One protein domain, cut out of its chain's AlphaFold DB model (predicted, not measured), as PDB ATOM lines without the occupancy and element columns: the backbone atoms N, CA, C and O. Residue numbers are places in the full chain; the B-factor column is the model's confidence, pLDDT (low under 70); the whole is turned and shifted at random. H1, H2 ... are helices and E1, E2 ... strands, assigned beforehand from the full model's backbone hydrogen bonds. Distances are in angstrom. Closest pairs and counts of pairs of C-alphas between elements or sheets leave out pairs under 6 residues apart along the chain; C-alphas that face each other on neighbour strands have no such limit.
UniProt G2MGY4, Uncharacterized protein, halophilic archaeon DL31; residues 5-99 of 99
ATOM      1  N   VAL A   5     385.854 241.514 186.363       92.69
ATOM      2  CA  VAL A   5     387.063 240.715 186.122       92.69
ATOM      3  C   VAL A   5     388.290 241.542 186.487       92.69
ATOM      4  O   VAL A   5     388.321 242.738 186.226       92.69
ATOM      5  N   PHE A   6     389.300 240.918 187.085       92.44
ATOM      6  CA  PHE A   6     390.559 241.572 187.424       92.44
ATOM      7  C   PHE A   6     391.733 240.795 186.851       92.44
ATOM      8  O   PHE A   6     391.716 239.564 186.892       92.44
ATOM      9  N   TYR A   7     392.744 241.524 186.387       94.25
ATOM     10  CA  TYR A   7     394.028 240.973 185.975       94.25
ATOM     11  C   TYR A   7     395.177 241.637 186.713       94.25
ATOM     12  O   TYR A   7     395.114 242.822 187.048       94.25
ATOM     13  N   ARG A   8     396.255 240.884 186.922       94.12
ATOM     14  CA  ARG A   8     397.540 241.444 187.358       94.12
ATOM     15  C   ARG A   8     398.432 241.767 186.171       94.12
ATOM     16  O   ARG A   8     398.477 241.024 185.191       94.12
ATOM     17  N   THR A   9     399.169 242.866 186.278       92.38
ATOM     18  CA  THR A   9     400.139 243.292 185.272       92.38
ATOM     19  C   THR A   9     401.298 244.058 185.897       92.38
ATOM     20  O   THR A   9     401.136 244.782 186.876       92.38
ATOM     21  N   GLU A  10     402.471 243.922 185.285       93.75
ATOM     22  CA  GLU A  10     403.667 244.708 185.610       93.75
ATOM     23  C   GLU A  10     403.586 246.147 185.064       93.75
ATOM     24  O   GLU A  10     404.443 246.974 185.357       93.75
ATOM     25  N   GLN A  11     402.582 246.456 184.233       90.44
ATOM     26  CA  GLN A  11     402.445 247.727 183.513       90.44
ATOM     27  C   GLN A  11     401.034 248.319 183.675       90.44
ATOM     28  O   GLN A  11     400.420 248.726 182.687       90.44
ATOM     29  N   ARG A  12     400.499 248.355 184.908       92.81
ATOM     30  CA  ARG A  12     399.108 248.773 185.179       92.81
ATOM     31  C   ARG A  12     398.760 250.115 184.547       92.81
ATOM     32  O   ARG A  12     397.800 250.169 183.789       92.81
ATOM     33  N   GLU A  13     399.540 251.156 184.831       91.88
ATOM     34  CA  GLU A  13     399.278 252.519 184.339       91.88
ATOM     35  C   GLU A  13     399.190 252.548 182.811       91.88
ATOM     36  O   GLU A  13     398.184 252.964 182.255       91.88
ATOM     37  N   ARG A  14     400.173 251.957 182.126       89.88
ATOM     38  CA  ARG A  14     400.203 251.911 180.660       89.88
ATOM     39  C   ARG A  14     399.009 251.173 180.054       89.88
ATOM     40  O   ARG A  14     398.512 251.580 179.008       89.88
ATOM     41  N   VAL A  15     398.588 250.058 180.652       90.62
ATOM     42  CA  VAL A  15     397.432 249.291 180.156       90.62
ATOM     43  C   VAL A  15     396.140 250.074 180.383       90.62
ATOM     44  O   VAL A  15     395.302 250.130 179.488       90.62
ATOM     45  N   VAL A  16     395.990 250.692 181.554       93.56
ATOM     46  CA  VAL A  16     394.834 251.525 181.902       93.56
ATOM     47  C   VAL A  16     394.721 252.722 180.960       93.56
ATOM     48  O   VAL A  16     393.663 252.903 180.362       93.56
ATOM     49  N   ASP A  17     395.808 253.472 180.773       93.31
ATOM     50  CA  ASP A  17     395.853 254.637 179.885       93.31
ATOM     51  C   ASP A  17     395.488 254.249 178.451       93.31
ATOM     52  O   ASP A  17     394.680 254.913 177.814       93.31
ATOM     53  N   TRP A  18     395.990 253.112 177.961       91.44
ATOM     54  CA  TRP A  18     395.648 252.632 176.624       91.44
ATOM     55  C   TRP A  18     394.148 252.359 176.457       91.44
ATOM     56  O   TRP A  18     393.570 252.711 175.429       91.44
ATOM     57  N   TYR A  19     393.499 251.748 177.454       92.44
ATOM     58  CA  TYR A  19     392.051 251.550 177.404       92.44
ATOM     59  C   TYR A  19     391.301 252.886 177.465       92.44
ATOM     60  O   TYR A  19     390.355 253.050 176.705       92.44
ATOM     61  N   LEU A  20     391.729 253.837 178.302       93.25
ATOM     62  CA  LEU A  20     391.109 255.166 178.403       93.25
ATOM     63  C   LEU A  20     391.263 256.003 177.123       93.25
ATOM     64  O   LEU A  20     390.350 256.737 176.758       93.25
ATOM     65  N   ASP A  21     392.400 255.890 176.438       93.31
ATOM     66  CA  ASP A  21     392.698 256.677 175.237       93.31
ATOM     67  C   ASP A  21     391.999 256.140 173.979       93.31
ATOM     68  O   ASP A  21     391.762 256.889 173.026       93.31
ATOM     69  N   HIS A  22     391.713 254.835 173.933       89.44
ATOM     70  CA  HIS A  22     391.270 254.161 172.710       89.44
ATOM     71  C   HIS A  22     389.878 253.542 172.775       89.44
ATOM     72  O   HIS A  22     389.286 253.281 171.727       89.44
ATOM     73  N   PHE A  23     389.359 253.293 173.971       88.94
ATOM     74  CA  PHE A  23     388.015 252.779 174.179       88.94
ATOM     75  C   PHE A  23     387.221 253.835 174.939       88.94
ATOM     76  O   PHE A  23     387.772 254.549 175.770       88.94
ATOM     77  N   ASP A  24     385.913 253.909 174.694       89.25
ATOM     78  CA  ASP A  24     384.997 254.795 175.429       89.25
ATOM     79  C   ASP A  24     384.701 254.229 176.834       89.25
ATOM     80  O   ASP A  24     383.562 253.963 177.214       89.25
ATOM     81  N   VAL A  25     385.767 253.903 177.571       93.44
ATOM     82  CA  VAL A  25     385.717 253.390 178.939       93.44
ATOM     83  C   VAL A  25     385.935 254.528 179.925       93.44
ATOM     84  O   VAL A  25     386.651 255.490 179.660       93.44
ATOM     85  N   GLU A  26     385.395 254.366 181.124       96.81
ATOM     86  CA  GLU A  26     385.594 255.310 182.218       96.81
ATOM     87  C   GLU A  26     386.255 254.619 183.410       96.81
ATOM     88  O   GLU A  26     386.023 253.434 183.669       96.81
ATOM     89  N   VAL A  27     387.035 255.368 184.195       97.50
ATOM     90  CA  VAL A  27     387.473 254.898 185.513       97.50
ATOM     91  C   VAL A  27     386.260 254.823 186.433       97.50
ATOM     92  O   VAL A  27     385.659 255.835 186.790       97.50
ATOM     93  N   TRP A  28     385.914 253.610 186.854       96.75
ATOM     94  CA  TRP A  28     384.830 253.380 187.797       96.75
ATOM     95  C   TRP A  28     385.282 253.616 189.238       96.75
ATOM     96  O   TRP A  28     384.616 254.328 189.989       96.75
ATOM     97  N   ILE A  29     386.399 252.997 189.643       96.38
ATOM     98  CA  ILE A  29     386.959 253.094 190.998       96.38
ATOM     99  C   ILE A  29     388.486 252.968 190.928       96.38
ATOM    100  O   ILE A  29     389.005 252.036 190.315       96.38
ATOM    101  N   GLU A  30     389.188 253.851 191.639       96.88
ATOM    102  CA  GLU A  30     390.615 253.711 191.952       96.88
ATOM    103  C   GLU A  30     390.810 253.099 193.340       96.88
ATOM    104  O   GLU A  30     390.134 253.469 194.307       96.88
ATOM    105  N   GLN A  31     391.757 252.173 193.454       93.75
ATOM    106  CA  GLN A  31     392.166 251.546 194.707       93.75
ATOM    107  C   GLN A  31     393.696 251.496 194.794       93.75
ATOM    108  O   GLN A  31     394.377 251.568 193.772       93.75
ATOM    109  N   PRO A  32     394.280 251.353 195.997       95.44
ATOM    110  CA  PRO A  32     395.723 251.178 196.125       95.44
ATOM    111  C   PRO A  32     396.214 249.990 195.284       95.44
ATOM    112  O   PRO A  32     395.890 248.843 195.581       95.44
ATOM    113  N   GLY A  33     396.976 250.285 194.230       94.38
ATOM    114  CA  GLY A  33     397.539 249.293 193.315       94.38
ATOM    115  C   GLY A  33     396.555 248.659 192.330       94.38
ATOM    116  O   GLY A  33     396.924 247.681 191.692       94.38
ATOM    117  N   CYS A  34     395.326 249.171 192.187       96.94
ATOM    118  CA  CYS A  34     394.358 248.669 191.210       96.94
ATOM    119  C   CYS A  34     393.502 249.795 190.631       96.94
ATOM    120  O   CYS A  34     392.965 250.613 191.375       96.94
ATOM    121  N   THR A  35     393.271 249.751 189.323       97.94
ATOM    122  CA  THR A  35     392.358 250.662 188.628       97.94
ATOM    123  C   THR A  35     391.261 249.852 187.960       97.94
ATOM    124  O   THR A  35     391.538 248.880 187.253       97.94
ATOM    125  N   ILE A  36     390.006 250.222 188.216       96.88
ATOM    126  CA  ILE A  36     388.840 249.547 187.655       96.88
ATOM    127  C   ILE A  36     388.174 250.444 186.625       96.88
ATOM    128  O   ILE A  36     387.789 251.569 186.938       96.88
ATOM    129  N   LEU A  37     387.970 249.896 185.435       96.88
ATOM    130  CA  LEU A  37     387.322 250.519 184.296       96.88
ATOM    131  C   LEU A  37     385.906 249.965 184.097       96.88
ATOM    132  O   LEU A  37     385.577 248.843 184.507       96.88
ATOM    133  N   VAL A  38     385.059 250.763 183.454       95.81
ATOM    134  CA  VAL A  38     383.723 250.361 183.015       95.81
ATOM    135  C   VAL A  38     383.493 250.757 181.561       95.81
ATOM    136  O   VAL A  38     383.804 251.873 181.164       95.81
ATOM    137  N   TYR A  39     382.926 249.834 180.787       92.62
ATOM    138  CA  TYR A  39     382.471 250.044 179.412       92.62
ATOM    139  C   TYR A  39     381.072 249.462 179.269       92.62
ATOM    140  O   TYR A  39     380.899 248.266 179.489       92.62
ATOM    141  N   ASP A  40     380.069 250.290 178.982       90.38
ATOM    142  CA  ASP A  40     378.662 249.866 178.854       90.38
ATOM    143  C   ASP A  40     378.193 248.897 179.972       90.38
ATOM    144  O   ASP A  40     377.582 247.849 179.766       90.38
ATOM    145  N   GLY A  41     378.580 249.195 181.217       90.12
ATOM    146  CA  GLY A  41     378.257 248.373 182.389       90.12
ATOM    147  C   GLY A  41     379.106 247.104 182.584       90.12
ATOM    148  O   GLY A  41     379.039 246.513 183.668       90.12
ATOM    149  N   PHE A  42     379.945 246.714 181.620       92.00
ATOM    150  CA  PHE A  42     380.983 245.700 181.799       92.00
ATOM    151  C   PHE A  42     382.156 246.279 182.592       92.00
ATOM    152  O   PHE A  42     382.747 247.282 182.206       92.00
ATOM    153  N   ARG A  43     382.485 245.651 183.723       95.50
ATOM    154  CA  ARG A  43     383.541 246.116 184.629       95.50
ATOM    155  C   ARG A  43     384.745 245.199 184.550       95.50
ATOM    156  O   ARG A  43     384.610 243.981 184.695       95.50
ATOM    157  N   PHE A  44     385.915 245.797 184.406       95.62
ATOM    158  CA  PHE A  44     387.187 245.093 184.381       95.62
ATOM    159  C   PHE A  44     388.265 245.953 185.035       95.62
ATOM    160  O   PHE A  44     388.170 247.174 185.023       95.62
ATOM    161  N   GLY A  45     389.266 245.340 185.650       95.69
ATOM    162  CA  GLY A  45     390.308 246.077 186.354       95.69
ATOM    163  C   GLY A  45     391.689 245.478 186.177       95.69
ATOM    164  O   GLY A  45     391.842 244.279 185.940       95.69
ATOM    165  N   PHE A  46     392.688 246.331 186.345       96.00
ATOM    166  CA  PHE A  46     394.095 245.962 186.317       96.00
ATOM    167  C   PHE A  46     394.734 246.322 187.648       96.00
ATOM    168  O   PHE A  46     394.545 247.427 188.156       96.00
ATOM    169  N   CYS A  47     395.483 245.379 188.206       96.19
ATOM    170  CA  CYS A  47     396.212 245.528 189.453       96.19
ATOM    171  C   CYS A  47     397.715 245.375 189.223       96.19
ATOM    172  O   CYS A  47     398.137 244.610 188.354       96.19
ATOM    173  N   ASP A  48     398.510 246.065 190.035       95.69
ATOM    174  CA  ASP A  48     399.958 245.892 190.071       95.69
ATOM    175  C   ASP A  48     400.293 244.440 190.447       95.69
ATOM    176  O   ASP A  48     399.688 243.842 191.347       95.69
ATOM    177  N   GLY A  49     401.262 243.856 189.754       91.50
ATOM    178  CA  GLY A  49     401.764 242.528 190.065       91.50
ATOM    179  C   GLY A  49     403.154 242.296 189.497       91.50
ATOM    180  O   GLY A  49     403.534 242.895 188.500       91.50
ATOM    181  N   ASP A  50     403.888 241.376 190.122       91.81
ATOM    182  CA  ASP A  50     405.255 241.027 189.708       91.81
ATOM    183  C   ASP A  50     405.305 240.237 188.389       91.81
ATOM    184  O   ASP A  50     406.377 240.034 187.829       91.81
ATOM    185  N   GLN A  51     404.159 239.726 187.924       87.31
ATOM    186  CA  GLN A  51     404.016 239.032 186.647       87.31
ATOM    187  C   GLN A  51     402.669 239.364 186.015       87.31
ATOM    188  O   GLN A  51     401.634 239.359 186.691       87.31
ATOM    189  N   THR A  52     402.692 239.596 184.706       89.00
ATOM    190  CA  THR A  52     401.481 239.831 183.916       89.00
ATOM    191  C   THR A  52     400.715 238.537 183.642       89.00
ATOM    192  O   THR A  52     401.275 237.555 183.158       89.00
ATOM    193  N   GLU A  53     399.411 238.542 183.921       87.56
ATOM    194  CA  GLU A  53     398.513 237.432 183.597       87.56
ATOM    195  C   GLU A  53     398.172 237.432 182.102       87.56
ATOM    196  O   GLU A  53     397.691 238.425 181.564       87.56
ATOM    197  N   THR A  54     398.409 236.307 181.422       84.56
ATOM    198  CA  THR A  54     398.291 236.207 179.952       84.56
ATOM    199  C   THR A  54     397.209 235.239 179.473       84.56
ATOM    200  O   THR A  54     396.899 235.192 178.282       84.56
ATOM    201  N   GLU A  55     396.602 234.480 180.388       84.19
ATOM    202  CA  GLU A  55     395.559 233.487 180.082       84.19
ATOM    203  C   GLU A  55     394.137 234.084 180.105       84.19
ATOM    204  O   GLU A  55     393.159 233.404 179.798       84.19
ATOM    205  N   GLY A  56     394.019 235.371 180.450       82.00
ATOM    206  CA  GLY A  56     392.775 236.133 180.451       82.00
ATOM    207  C   GLY A  56     392.384 236.682 179.080       82.00
ATOM    208  O   GLY A  56     393.241 237.004 178.259       82.00
ATOM    209  N   ILE A  57     391.076 236.817 178.833       85.38
ATOM    210  CA  ILE A  57     390.539 237.457 177.628       85.38
ATOM    211  C   ILE A  57     389.395 238.393 178.025       85.38
ATOM    212  O   ILE A  57     388.430 237.967 178.660       85.38
ATOM    213  N   LEU A  58     389.499 239.652 177.597       87.50
ATOM    214  CA  LEU A  58     388.393 240.607 177.564       87.50
ATOM    215  C   LEU A  58     387.821 240.632 176.148       87.50
ATOM    216  O   LEU A  58     388.561 240.842 175.187       87.50
ATOM    217  N   THR A  59     386.515 240.421 176.025       87.75
ATOM    218  CA  THR A  59     385.819 240.425 174.735       87.75
ATOM    219  C   THR A  59     384.808 241.555 174.717       87.75
ATOM    220  O   THR A  59     383.890 241.574 175.536       87.75
ATOM    221  N   PHE A  60     384.962 242.461 173.756       87.12
ATOM    222  CA  PHE A  60     384.024 243.544 173.482       87.12
ATOM    223  C   PHE A  60     383.199 243.179 172.249       87.12
ATOM    224  O   PHE A  60     383.732 242.620 171.288       87.12
ATOM    225  N   VAL A  61     381.896 243.438 172.308       88.12
ATOM    226  CA  VAL A  61     380.957 243.132 171.226       88.12
ATOM    227  C   VAL A  61     380.598 244.435 170.529       88.12
ATOM    228  O   VAL A  61     380.317 245.425 171.198       88.12
ATOM    229  N   TYR A  62     380.608 244.401 169.201       87.69
ATOM    230  CA  TYR A  62     380.256 245.515 168.326       87.69
ATOM    231  C   TYR A  62     379.112 245.093 167.409       87.69
ATOM    232  O   TYR A  62     378.944 243.899 167.135       87.69
ATOM    233  N   ASP A  63     378.337 246.065 166.937       92.44
ATOM    234  CA  ASP A  63     377.165 245.806 166.102       92.44
ATOM    235  C   ASP A  63     377.557 245.507 164.648       92.44
ATOM    236  O   ASP A  63     376.827 244.814 163.930       92.44
ATOM    237  N   THR A  64     378.720 245.998 164.208       94.44
ATOM    238  CA  THR A  64     379.183 245.876 162.823       94.44
ATOM    239  C   THR A  64     380.624 245.381 162.704       94.44
ATOM    240  O   THR A  64     381.462 245.562 163.586       94.44
ATOM    241  N   THR A  65     380.936 244.765 161.561       92.75
ATOM    242  CA  THR A  65     382.309 244.357 161.231       92.75
ATOM    243  C   THR A  65     383.231 245.558 161.013       92.75
ATOM    244  O   THR A  65     384.407 245.464 161.338       92.75
ATOM    245  N   ASP A  66     382.715 246.683 160.510       95.44
ATOM    246  CA  ASP A  66     383.521 247.891 160.292       95.44
ATOM    247  C   ASP A  66     384.052 248.450 161.625       95.44
ATOM    248  O   ASP A  66     385.223 248.807 161.716       95.44
ATOM    249  N   GLU A  67     383.240 248.429 162.690       88.62
ATOM    250  CA  GLU A  67     383.676 248.799 164.048       88.62
ATOM    251  C   GLU A  67     384.760 247.850 164.584       88.62
ATOM    252  O   GLU A  67     385.740 248.290 165.188       88.62
ATOM    253  N   VAL A  68     384.628 246.545 164.324       88.62
ATOM    254  CA  VAL A  68     385.660 245.550 164.668       88.62
ATOM    255  C   VAL A  68     386.963 245.833 163.913       88.62
ATOM    256  O   VAL A  68     388.046 245.777 164.499       88.62
ATOM    257  N   ASP A  69     386.870 246.166 162.628       88.31
ATOM    258  CA  ASP A  69     388.022 246.496 161.792       88.31
ATOM    259  C   ASP A  69     388.711 247.792 162.241       88.31
ATOM    260  O   ASP A  69     389.943 247.867 162.224       88.31
ATOM    261  N   ASP A  70     387.952 248.803 162.666       89.56
ATOM    262  CA  ASP A  70     388.496 250.046 163.215       89.56
ATOM    263  C   ASP A  70     389.299 249.782 164.496       89.56
ATOM    264  O   ASP A  70     390.441 250.238 164.616       89.56
ATOM    265  N   VAL A  71     388.771 248.952 165.400       86.19
ATOM    266  CA  VAL A  71     389.473 248.529 166.623       86.19
ATOM    267  C   VAL A  71     390.720 247.705 166.292       86.19
ATOM    268  O   VAL A  71     391.769 247.895 166.907       86.19
ATOM    269  N   HIS A  72     390.670 246.836 165.279       82.81
ATOM    270  CA  HIS A  72     391.840 246.067 164.838       82.81
ATOM    271  C   HIS A  72     392.979 246.921 164.269       82.81
ATOM    272  O   HIS A  72     394.124 246.464 164.246       82.81
ATOM    273  N   ARG A  73     392.701 248.151 163.822       85.56
ATOM    274  CA  ARG A  73     393.725 249.091 163.339       85.56
ATOM    275  C   ARG A  73     394.389 249.883 164.466       85.56
ATOM    276  O   ARG A  73     395.375 250.572 164.197       85.56
ATOM    277  N   LEU A  74     393.886 249.797 165.701       81.19
ATOM    278  CA  LEU A  74     394.461 250.509 166.837       81.19
ATOM    279  C   LEU A  74     395.887 250.025 167.135       81.19
ATOM    280  O   LEU A  74     396.179 248.821 167.091       81.19
ATOM    281  N   PRO A  75     396.797 250.950 167.485       71.81
ATOM    282  CA  PRO A  75     398.131 250.572 167.908       71.81
ATOM    283  C   PRO A  75     398.021 249.700 169.160       71.81
ATOM    284  O   PRO A  75     397.241 249.985 170.062       71.81
ATOM    285  N   TYR A  76     398.816 248.632 169.224       63.03
ATOM    286  CA  TYR A  76     398.884 247.748 170.391       63.03
ATOM    287  C   TYR A  76     397.599 246.951 170.706       63.03
ATOM    288  O   TYR A  76     397.537 246.339 171.766       63.03
ATOM    289  N   VAL A  77     396.631 246.816 169.785       55.00
ATOM    290  CA  VAL A  77     395.453 245.938 170.003       55.00
ATOM    291  C   VAL A  77     395.841 244.465 170.259       55.00
ATOM    292  O   VAL A  77     395.123 243.713 170.913       55.00
ATOM    293  N   HIS A  78     397.031 244.048 169.805       47.88
ATOM    294  CA  HIS A  78     397.622 242.733 170.090       47.88
ATOM    295  C   HIS A  78     398.373 242.652 171.440       47.88
ATOM    296  O   HIS A  78     398.834 241.578 171.819       47.88
ATOM    297  N   TYR A  79     398.529 243.769 172.155       49.81
ATOM    298  CA  TYR A  79     399.422 243.946 173.309       49.81
ATOM    299  C   TYR A  79     398.754 243.692 174.667       49.81
ATOM    300  O   TYR A  79     399.454 243.568 175.671       49.81
ATOM    301  N   ALA A  80     397.428 243.506 174.721       46.84
ATOM    302  CA  ALA A  80     396.725 243.095 175.946       46.84
ATOM    303  C   ALA A  80     397.215 241.738 176.515       46.84
ATOM    304  O   ALA A  80     396.809 241.338 177.600       46.84
ATOM    305  N   ARG A  81     398.109 241.029 175.805       42.59
ATOM    306  CA  ARG A  81     398.771 239.787 176.237       42.59
ATOM    307  C   ARG A  81     400.164 239.966 176.851       42.59
ATOM    308  O   ARG A  81     400.846 238.971 177.088       42.59
ATOM    309  N   GLY A  82     400.626 241.195 177.080       40.16
ATOM    310  CA  GLY A  82     402.052 241.419 177.306       40.16
ATOM    311  C   GLY A  82     402.861 241.030 176.061       40.16
ATOM    312  O   GLY A  82     402.310 240.633 175.034       40.16
ATOM    313  N   CYS A  83     404.180 241.193 176.113       41.25
ATOM    314  CA  CYS A  83     405.067 241.019 174.962       41.25
ATOM    315  C   CYS A  83     405.087 239.553 174.465       41.25
ATOM    316  O   CYS A  83     405.981 238.783 174.807       41.25
ATOM    317  N   SER A  84     404.107 239.133 173.657       40.69
ATOM    318  CA  SER A  84     404.119 237.816 173.021       40.69
ATOM    319  C   SER A  84     404.829 237.906 171.670       40.69
ATOM    320  O   SER A  84     404.284 238.369 170.669       40.69
ATOM    321  N   LEU A  85     406.086 237.477 171.704       42.31
ATOM    322  CA  LEU A  85     407.077 237.402 170.638       42.31
ATOM    323  C   LEU A  85     406.622 236.496 169.479       42.31
ATOM    324  O   LEU A  85     406.668 235.277 169.613       42.31
ATOM    325  N   THR A  86     406.258 237.044 168.315       37.84
ATOM    326  CA  THR A  86     406.221 236.245 167.065       37.84
ATOM    327  C   THR A  86     406.727 236.970 165.814       37.84
ATOM    328  O   THR A  86     406.747 236.379 164.738       37.84
ATOM    329  N   SER A  87     407.198 238.218 165.904       40.19
ATOM    330  CA  SER A  87     407.774 238.926 164.746       40.19
ATOM    331  C   SER A  87     409.034 239.696 165.144       40.19
ATOM    332  O   SER A  87     409.008 240.472 166.090       40.19
ATOM    333  N   GLU A  88     410.141 239.541 164.413       40.62
ATOM    334  CA  GLU A  88     411.419 240.222 164.715       40.62
ATOM    335  C   GLU A  88     411.310 241.759 164.712       40.62
ATOM    336  O   GLU A  88     412.039 242.445 165.426       40.62
ATOM    337  N   HIS A  89     410.348 242.313 163.966       44.66
ATOM    338  CA  HIS A  89     410.039 243.746 163.972       44.66
ATOM    339  C   HIS A  89     409.485 244.221 165.333       44.66
ATOM    340  O   HIS A  89     409.692 245.365 165.730       44.66
ATOM    341  N   PHE A  90     408.818 243.327 166.066       42.41
ATOM    342  CA  PHE A  90     408.143 243.600 167.334       42.41
ATOM    343  C   PHE A  90     409.123 243.663 168.517       42.41
ATOM    344  O   PHE A  90     408.963 244.500 169.402       42.41
ATOM    345  N   VAL A  91     410.196 242.860 168.487       49.16
ATOM    346  CA  VAL A  91     411.252 242.857 169.522       49.16
ATOM    347  C   VAL A  91     411.898 244.243 169.654       49.16
ATOM    348  O   VAL A  91     412.008 244.776 170.754       49.16
ATOM    349  N   ARG A  92     412.220 244.888 168.525       50.53
ATOM    350  CA  ARG A  92     412.874 246.211 168.501       50.53
ATOM    351  C   ARG A  92     411.979 247.360 168.983       50.53
ATOM    352  O   ARG A  92     412.477 248.327 169.559       50.53
ATOM    353  N   ALA A  93     410.671 247.278 168.743       51.59
ATOM    354  CA  ALA A  93     409.720 248.290 169.204       51.59
ATOM    355  C   ALA A  93     409.519 248.231 170.730       51.59
ATOM    356  O   ALA A  93     409.369 249.264 171.374       51.59
ATOM    357  N   CYS A  94     409.587 247.034 171.322       49.41
ATOM    358  CA  CYS A  94     409.552 246.865 172.775       49.41
ATOM    359  C   CYS A  94     410.847 247.326 173.456       49.41
ATOM    360  O   CYS A  94     410.779 248.019 174.465       49.41
ATOM    361  N   GLU A  95     412.017 247.005 172.896       50.34
ATOM    362  CA  GLU A  95     413.312 247.427 173.459       50.34
ATOM    363  C   GLU A  95     413.507 248.952 173.446       50.34
ATOM    364  O   GLU A  95     414.177 249.493 174.319       50.34
ATOM    365  N   SER A  96     412.902 249.661 172.488       52.16
ATOM    366  CA  SER A  96     412.998 251.125 172.384       52.16
ATOM    367  C   SER A  96     411.993 251.889 173.250       52.16
ATOM    368  O   SER A  96     412.245 253.045 173.566       52.16
ATOM    369  N   ALA A  97     410.881 251.265 173.651       43.91
ATOM    370  CA  ALA A  97     409.882 251.869 174.540       43.91
ATOM    371  C   ALA A  97     410.168 251.633 176.038       43.91
ATOM    372  O   ALA A  97     409.491 252.210 176.883       43.91
ATOM    373  N   ALA A  98     411.133 250.766 176.362       43.25
ATOM    374  CA  ALA A  98     411.581 250.467 177.724       43.25
ATOM    375  C   ALA A  98     412.849 251.249 178.141       43.25
ATOM    376  O   ALA A  98     413.436 250.938 179.178       43.25
ATOM    377  N   GLY A  99     413.289 252.212 177.320       35.94
ATOM    378  CA  GLY A  99     414.457 253.070 177.551       35.94
ATOM    379  C   GLY A  99     414.087 254.515 177.843       35.94
ATOM    380  O   GLY A  99     413.107 255.001 177.237       35.94
TER     381      GLY A  99
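This is residues 5 to 99 of the 99 residues of an uncharacterized protein of halophilic archaeon DL31 (UniProt G2MGY4). The body of this domain is one mixed sheet of four strands with the helix H1 covering one of its faces; two more helices, H2 and H3, lie away from that slab, each reached by a long link and apart from the other. Residues 85 to 90, of which 88 to 90 belong to H3, stick out free of the rest. The printed part has 95 residues, with E1, H1, E2, E3, E4, H2 and H3 in that order along the chain and the sheet order E1 E4 E3 E2. The class is mixed, helices and strands; the whole is compact, with a radius of gyration of the C-alphas of 14.0 A and spans of 38 by 38 by 23 A.

Find C-alpha 5 at (387.063, 240.715, 186.122); from there E1 runs through residues 5 to 9. H1 follows in residues 12 to 22, 15.7 A long, beginning at C-alpha 12 at (399.108, 248.773, 185.179). Next come E2, residues 26 to 31, 14.6 A; E3, residues 34 to 39, 16.8 A; and E4, residues 42 to 48, 20.7 A. Farther on, H2 holds residues 65 to 72, 10.3 A, and H3 residues 88 to 97, 15.3 A, ending at C-alpha 97 at (409.882, 251.869, 174.540).

Begin with the sheet, which is only just strongly twisted, its C-alphas lying up to 4.3 A off the best plane. E1 and E4 are parallel at 26 degrees; look for N 7 and O 45, 2.9 A apart. E2, E3 and E4 form a meander, each strand the antiparallel neighbour of the one before, with hairpins E2 and E3, E3 and E4. Within hydrogen-bond range are N 28 and O 36, 2.8 A, between E2 and E3, and N 37 and O 44, 2.8 A, between E3 and E4. H1 is on the sheet at a height of 8.7 A, over E4 and E3, making two layers; it runs along the strands, at 11 degrees to E3 on the local plane. The closest C-alphas of H1 and E4 are those of Arg 12 and Asp 48, 5.7 A. E1, H1 and E2 form a split strand-helix-strand unit, two strands running the same way with E4 and E3 between them, and its crossover is right-handed. H2 and H3 are not on the sheet, and H1 and H2 are only just apart, 8.5 A at their closest. Every O i to N i+4 pair is within hydrogen-bond range in H1 and H2; in H3, 4 of 6 are.

The C-alphas farthest apart are those of Asp 63 and Gly 99, 39.7 A. The printed part has no cut and ends at the chain's last residue, 99. The links E4 to H2, 16 residues, and H2 to H3, 15 residues, are long. Mean pLDDT of the printed part is 79.9, and residues 76 to 99 are under 70.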